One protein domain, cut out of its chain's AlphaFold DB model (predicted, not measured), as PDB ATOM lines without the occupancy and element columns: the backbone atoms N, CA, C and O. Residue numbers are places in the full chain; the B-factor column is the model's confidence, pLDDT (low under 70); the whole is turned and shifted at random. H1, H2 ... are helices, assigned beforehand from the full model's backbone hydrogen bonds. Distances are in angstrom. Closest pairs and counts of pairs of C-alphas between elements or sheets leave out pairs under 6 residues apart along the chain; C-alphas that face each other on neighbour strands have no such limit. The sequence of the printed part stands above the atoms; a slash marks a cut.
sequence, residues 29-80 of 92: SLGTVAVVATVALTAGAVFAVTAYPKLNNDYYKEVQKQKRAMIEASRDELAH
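This is residues 29 to 80 of the 92 residues of an uncharacterized protein of Steinernema carpocapsae (UniProt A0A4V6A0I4). Reading from residue 29, you meet a wide-open V made of one chain of helices: the long helix H1 is one arm, the short H2 sits at the corner, and H3 is the second arm, with the short H4 beyond its far end. There is no packed core, and no helix touches another. The printed part has 52 residues with four named helices, in the order H1, H2, H3, H4, and no named strand; the class is all helix. The whole is extended, with a radius of gyration of the C-alphas of 19.4 A and spans of 60 by 27 by 13 A.

Start with H1, residues 30 to 50, and go on to H2, residues 52 to 55; these two meet only through their link. Next comes H3, residues 57 to 69, which is close to H2 but not clearly touching it: their closest C-alphas, those of Pro 53 and Tyr 60, are 7.1 A apart. Last comes H4, residues 75 to 78, apart from H1, H2 and H3. H1 and H3 are apart too. In H1 and H3 every O i to N i+4 pair is within hydrogen-bond range; H2 and H4 are too short for such a pair, and their single O i to N i+3 pair is within range in H2 but not in H4.

Find C-alpha 30 at (15.554, -12.521, 11.761); from there H1 runs 30.3 A to C-alpha 50 at (32.453, -20.837, 35.514). H3 begins at C-alpha 57 and runs 18.3 A to C-alpha 69. H2 and H4 have four residues each, and H4 ends at C-alpha 78, (62.138, -20.280, 36.006).

The C-alphas of Ser 29 and Asp 76, the two farthest apart, are 60.8 A apart. The printed part has no cut, and its three links are tight. Look to residues 72 to 80 for pLDDT under 70.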
ATOM      1  N   SER A  29      11.167 -13.111  13.786       87.19
ATOM      2  CA  SER A  29      11.917 -12.175  12.950       87.19
ATOM      3  C   SER A  29      13.402 -12.549  12.950       87.19
ATOM      4  O   SER A  29      13.906 -13.086  13.942       87.19
ATOM      5  N   LEU A  30      14.118 -12.242  11.864       87.81
ATOM      6  CA  LEU A  30      15.554 -12.521  11.761       87.81
ATOM      7  C   LEU A  30      16.334 -11.911  12.944       87.81
ATOM      8  O   LEU A  30      17.221 -12.555  13.496       87.81
ATOM      9  N   GLY A  31      15.937 -10.712  13.391       89.06
ATOM     10  CA  GLY A  31      16.522 -10.049  14.559       89.06
ATOM     11  C   GLY A  31      16.289 -10.811  15.865       89.06
ATOM     12  O   GLY A  31      17.213 -10.972  16.654       89.06
ATOM     13  N   THR A  32      15.088 -11.358  16.077       90.00
ATOM     14  CA  THR A  32      14.793 -12.191  17.257       90.00
ATOM     15  C   THR A  32      15.667 -13.442  17.284       90.00
ATOM     16  O   THR A  32      16.196 -13.794  18.333       90.00
ATOM     17  N   VAL A  33      15.855 -14.096  16.134       91.81
ATOM     18  CA  VAL A  33      16.719 -15.282  16.035       91.81
ATOM     19  C   VAL A  33      18.172 -14.917  16.333       91.81
ATOM     20  O   VAL A  33      18.821 -15.619  17.105       91.81
ATOM     21  N   ALA A  34      18.662 -13.803  15.784       93.25
ATOM     22  CA  ALA A  34      20.023 -13.332  16.022       93.25
ATOM     23  C   ALA A  34      20.291 -13.058  17.511       93.25
ATOM     24  O   ALA A  34      21.299 -13.518  18.037       93.25
ATOM     25  N   VAL A  35      19.369 -12.377  18.202       96.06
ATOM     26  CA  VAL A  35      19.501 -12.071  19.637       96.06
ATOM     27  C   VAL A  35      19.448 -13.336  20.493       96.06
ATOM     28  O   VAL A  35      20.252 -13.506  21.403       96.06
ATOM     29  N   VAL A  36      18.522 -14.253  20.210       95.62
ATOM     30  CA  VAL A  36      18.428 -15.505  20.978       95.62
ATOM     31  C   VAL A  36      19.682 -16.356  20.778       95.62
ATOM     32  O   VAL A  36      20.196 -16.924  21.742       95.62
ATOM     33  N   ALA A  37      20.210 -16.409  19.554       95.62
ATOM     34  CA  ALA A  37      21.430 -17.144  19.250       95.62
ATOM     35  C   ALA A  37      22.652 -16.563  19.974       95.62
ATOM     36  O   ALA A  37      23.419 -17.321  20.566       95.62
ATOM     37  N   THR A  38      22.825 -15.237  19.971       96.81
ATOM     38  CA  THR A  38      23.940 -14.602  20.685       96.81
ATOM     39  C   THR A  38      23.832 -14.811  22.187       96.81
ATOM     40  O   THR A  38      24.807 -15.235  22.796       96.81
ATOM     41  N   VAL A  39      22.650 -14.625  22.781       97.56
ATOM     42  CA  VAL A  39      22.439 -14.869  24.217       97.56
ATOM     43  C   VAL A  39      22.746 -16.321  24.587       97.56
ATOM     44  O   VAL A  39      23.438 -16.561  25.576       97.56
ATOM     45  N   ALA A  40      22.290 -17.291  23.791       97.38
ATOM     46  CA  ALA A  40      22.565 -18.704  24.037       97.38
ATOM     47  C   ALA A  40      24.068 -19.025  23.961       97.38
ATOM     48  O   ALA A  40      24.595 -19.718  24.832       97.38
ATOM     49  N   LEU A  41      24.771 -18.483  22.961       97.62
ATOM     50  CA  LEU A  41      26.221 -18.644  22.823       97.62
ATOM     51  C   LEU A  41      26.979 -18.020  23.994       97.62
ATOM     52  O   LEU A  41      27.860 -18.662  24.568       97.62
ATOM     53  N   THR A  42      26.626 -16.796  24.386       97.25
ATOM     54  CA  THR A  42      27.263 -16.114  25.516       97.25
ATOM     55  C   THR A  42      27.007 -16.859  26.824       97.25
ATOM     56  O   THR A  42      27.937 -17.062  27.599       97.25
ATOM     57  N   ALA A  43      25.783 -17.338  27.057       96.81
ATOM     58  CA  ALA A  43      25.460 -18.139  28.234       96.81
ATOM     59  C   ALA A  43      26.261 -19.451  28.269       96.81
ATOM     60  O   ALA A  43      26.813 -19.808  29.311       96.81
ATOM     61  N   GLY A  44      26.388 -20.134  27.127       97.62
ATOM     62  CA  GLY A  44      27.220 -21.330  26.990       97.62
ATOM     63  C   GLY A  44      28.695 -21.057  27.294       97.62
ATOM     64  O   GLY A  44      29.319 -21.813  28.035       97.62
ATOM     65  N   ALA A  45      29.237 -19.941  26.799       96.25
ATOM     66  CA  ALA A  45      30.609 -19.530  27.088       96.25
ATOM     67  C   ALA A  45      30.824 -19.258  28.587       96.25
ATOM     68  O   ALA A  45      31.778 -19.762  29.179       96.25
ATOM     69  N   VAL A  46      29.910 -18.525  29.231       96.62
ATOM     70  CA  VAL A  46      29.981 -18.260  30.677       96.62
ATOM     71  C   VAL A  46      29.903 -19.562  31.475       96.62
ATOM     72  O   VAL A  46      30.687 -19.762  32.405       96.62
ATOM     73  N   PHE A  47      29.012 -20.482  31.099       95.38
ATOM     74  CA  PHE A  47      28.900 -21.793  31.737       95.38
ATOM     75  C   PHE A  47      30.192 -22.614  31.604       95.38
ATOM     76  O   PHE A  47      30.666 -23.184  32.591       95.38
ATOM     77  N   ALA A  48      30.794 -22.626  30.411       93.38
ATOM     78  CA  ALA A  48      32.031 -23.350  30.131       93.38
ATOM     79  C   ALA A  48      33.219 -22.858  30.976       93.38
ATOM     80  O   ALA A  48      34.082 -23.654  31.333       93.38
ATOM     81  N   VAL A  49      33.262 -21.573  31.338       92.06
ATOM     82  CA  VAL A  49      34.345 -21.028  32.175       92.06
ATOM     83  C   VAL A  49      34.043 -21.144  33.669       92.06
ATOM     84  O   VAL A  49      34.948 -21.372  34.467       92.06
ATOM     85  N   THR A  50      32.786 -20.992  34.084       92.44
ATOM     86  CA  THR A  50      32.453 -20.837  35.514       92.44
ATOM     87  C   THR A  50      31.987 -22.123  36.188       92.44
ATOM     88  O   THR A  50      32.364 -22.391  37.332       92.44
ATOM     89  N   ALA A  51      31.164 -22.915  35.503       91.75
ATOM     90  CA  ALA A  51      30.516 -24.091  36.070       91.75
ATOM     91  C   ALA A  51      31.213 -25.382  35.633       91.75
ATOM     92  O   ALA A  51      31.479 -26.248  36.467       91.75
ATOM     93  N   TYR A  52      31.578 -25.488  34.354       90.12
ATOM     94  CA  TYR A  52      32.208 -26.691  33.808       90.12
ATOM     95  C   TYR A  52      33.504 -27.105  34.538       90.12
ATOM     96  O   TYR A  52      33.649 -28.296  34.828       90.12
ATOM     97  N   PRO A  53      34.410 -26.183  34.937       87.81
ATOM     98  CA  PRO A  53      35.609 -26.565  35.682       87.81
ATOM     99  C   PRO A  53      35.313 -27.028  37.107       87.81
ATOM    100  O   PRO A  53      36.033 -27.866  37.641       87.81
ATOM    101  N   LYS A  54      34.239 -26.514  37.721       87.56
ATOM    102  CA  LYS A  54      33.817 -26.929  39.065       87.56
ATOM    103  C   LYS A  54      33.232 -28.337  39.058       87.56
ATOM    104  O   LYS A  54      33.484 -29.091  39.989       87.56
ATOM    105  N   LEU A  55      32.487 -28.686  38.008       90.62
ATOM    106  CA  LEU A  55      31.930 -30.028  37.830       90.62
ATOM    107  C   LEU A  55      33.020 -31.063  37.531       90.62
ATOM    108  O   LEU A  55      32.971 -32.168  38.055       90.62
ATOM    109  N   ASN A  56      34.034 -30.690  36.748       91.19
ATOM    110  CA  ASN A  56      35.134 -31.578  36.355       91.19
ATOM    111  C   ASN A  56      36.415 -31.336  37.171       91.19
ATOM    112  O   ASN A  56      37.526 -31.458  36.654       91.19
ATOM    113  N   ASN A  57      36.274 -30.957  38.443       89.62
ATOM    114  CA  ASN A  57      37.385 -30.518  39.291       89.62
ATOM    115  C   ASN A  57      38.534 -31.539  39.344       89.62
ATOM    116  O   ASN A  57      39.703 -31.167  39.252       89.62
ATOM    117  N   ASP A  58      38.207 -32.826  39.450       89.12
ATOM    118  CA  ASP A  58      39.211 -33.883  39.592       89.12
ATOM    119  C   ASP A  58      40.049 -34.049  38.321       89.12
ATOM    120  O   ASP A  58      41.277 -34.058  38.401       89.12
ATOM    121  N   TYR A  59      39.411 -34.004  37.147       88.38
ATOM    122  CA  TYR A  59      40.107 -33.974  35.859       88.38
ATOM    123  C   TYR A  59      41.092 -32.800  35.779       88.38
ATOM    124  O   TYR A  59      42.267 -32.974  35.448       88.38
ATOM    125  N   TYR A  60      40.650 -31.590  36.135       85.50
ATOM    126  CA  TYR A  60      41.518 -30.413  36.079       85.50
ATOM    127  C   TYR A  60      42.671 -30.484  37.088       85.50
ATOM    128  O   TYR A  60      43.785 -30.070  36.761       85.50
ATOM    129  N   LYS A  61      42.450 -31.035  38.286       87.25
ATOM    130  CA  LYS A  61      43.512 -31.256  39.279       87.25
ATOM    131  C   LYS A  61      44.555 -32.254  38.786       87.25
ATOM    132  O   LYS A  61      45.746 -32.016  38.971       87.25
ATOM    133  N   GLU A  62      44.136 -33.355  38.174       89.06
ATOM    134  CA  GLU A  62      45.051 -34.363  37.630       89.06
ATOM    135  C   GLU A  62      45.883 -33.802  36.481       89.06
ATOM    136  O   GLU A  62      47.110 -33.904  36.506       89.06
ATOM    137  N   VAL A  63      45.245 -33.105  35.540       87.38
ATOM    138  CA  VAL A  63      45.944 -32.433  34.439       87.38
ATOM    139  C   VAL A  63      46.928 -31.389  34.969       87.38
ATOM    140  O   VAL A  63      48.044 -31.287  34.465       87.38
ATOM    141  N   GLN A  64      46.569 -30.623  36.004       85.50
ATOM    142  CA  GLN A  64      47.492 -29.672  36.629       85.50
ATOM    143  C   GLN A  64      48.682 -30.362  37.297       85.50
ATOM    144  O   GLN A  64      49.805 -29.874  37.175       85.50
ATOM    145  N   LYS A  65      48.463 -31.488  37.986       86.31
ATOM    146  CA  LYS A  65      49.545 -32.284  38.585       86.31
ATOM    147  C   LYS A  65      50.485 -32.826  37.514       86.31
ATOM    148  O   LYS A  65      51.689 -32.658  37.649       86.31
ATOM    149  N   GLN A  66      49.947 -33.398  36.438       85.50
ATOM    150  CA  GLN A  66      50.737 -33.909  35.315       85.50
ATOM    151  C   GLN A  66      51.528 -32.795  34.629       85.50
ATOM    152  O   GLN A  66      52.736 -32.915  34.463       85.50
ATOM    153  N   LYS A  67      50.878 -31.671  34.308       80.38
ATOM    154  CA  LYS A  67      51.554 -30.516  33.702       80.38
ATOM    155  C   LYS A  67      52.646 -29.949  34.600       80.38
ATOM    156  O   LYS A  67      53.687 -29.581  34.087       80.38
ATOM    157  N   ARG A  68      52.437 -29.894  35.921       75.75
ATOM    158  CA  ARG A  68      53.482 -29.482  36.872       75.75
ATOM    159  C   ARG A  68      54.615 -30.492  36.982       75.75
ATOM    160  O   ARG A  68      55.750 -30.071  37.120       75.75
ATOM    161  N   ALA A  69      54.321 -31.786  36.914       78.75
ATOM    162  CA  ALA A  69      55.347 -32.822  36.916       78.75
ATOM    163  C   ALA A  69      56.217 -32.781  35.646       78.75
ATOM    164  O   ALA A  69      57.386 -33.130  35.710       78.75
ATOM    165  N   MET A  70      55.663 -32.320  34.519       74.94
ATOM    166  CA  MET A  70      56.396 -32.098  33.263       74.94
ATOM    167  C   MET A  70      57.222 -30.801  33.250       74.94
ATOM    168  O   MET A  70      57.987 -30.578  32.316       74.94
ATOM    169  N   ILE A  71      57.067 -29.922  34.245       72.50
ATOM    170  CA  ILE A  71      57.950 -28.764  34.401       72.50
ATOM    171  C   ILE A  71      59.218 -29.275  35.089       72.50
ATOM    172  O   ILE A  71      59.295 -29.324  36.312       72.50
ATOM    173  N   GLU A  72      60.194 -29.688  34.283       64.69
ATOM    174  CA  GLU A  72      61.517 -30.127  34.756       64.69
ATOM    175  C   GLU A  72      62.394 -28.953  35.226       64.69
ATOM    176  O   GLU A  72      63.375 -29.159  35.938       64.69
ATOM    177  N   ALA A  73      62.030 -27.719  34.859       69.12
ATOM    178  CA  ALA A  73      62.772 -26.522  35.234       69.12
ATOM    179  C   ALA A  73      62.700 -26.281  36.748       69.12
ATOM    180  O   ALA A  73      61.618 -26.224  37.348       69.12
ATOM    181  N   SER A  74      63.863 -26.100  37.373       68.56
ATOM    182  CA  SER A  74      63.925 -25.795  38.803       68.56
ATOM    183  C   SER A  74      63.319 -24.413  39.094       68.56
ATOM    184  O   SER A  74      63.280 -23.530  38.236       68.56
ATOM    185  N   ARG A  75      62.826 -24.197  40.325       64.88
ATOM    186  CA  ARG A  75      62.236 -22.903  40.735       64.88
ATOM    187  C   ARG A  75      63.178 -21.725  40.472       64.88
ATOM    188  O   ARG A  75      62.694 -20.649  40.139       64.88
ATOM    189  N   ASP A  76      64.482 -21.946  40.605       63.72
ATOM    190  CA  ASP A  76      65.519 -20.937  40.383       63.72
ATOM    191  C   ASP A  76      65.764 -20.666  38.890       63.72
ATOM    192  O   ASP A  76      66.063 -19.538  38.500       63.72
ATOM    193  N   GLU A  77      65.562 -21.673  38.040       67.62
ATOM    194  CA  GLU A  77      65.720 -21.589  36.586       67.62
ATOM    195  C   GLU A  77      64.560 -20.822  35.931       67.62
ATOM    196  O   GLU A  77      64.780 -19.954  35.088       67.62
ATOM    197  N   LEU A  78      63.328 -21.051  36.404       68.00
ATOM    198  CA  LEU A  78      62.138 -20.280  36.006       68.00
ATOM    199  C   LEU A  78      62.178 -18.827  36.483       68.00
ATOM    200  O   LEU A  78      61.523 -17.959  35.908       68.00
ATOM    201  N   ALA A  79      62.909 -18.564  37.563       68.00
ATOM    202  CA  ALA A  79      62.984 -17.245  38.158       68.00
ATOM    203  C   ALA A  79      64.016 -16.339  37.465       68.00
ATOM    204  O   ALA A  79      64.096 -15.164  37.808       68.00
ATOM    205  N   HIS A  80      64.785 -16.841  36.485       66.94
ATOM    206  CA  HIS A  80      65.802 -16.077  35.743       66.94
ATOM    207  C   HIS A  80      66.721 -15.232  36.654       66.94
ATOM    208  O   HIS A  80      67.060 -14.092  36.338       66.94
TER     209      HIS A  80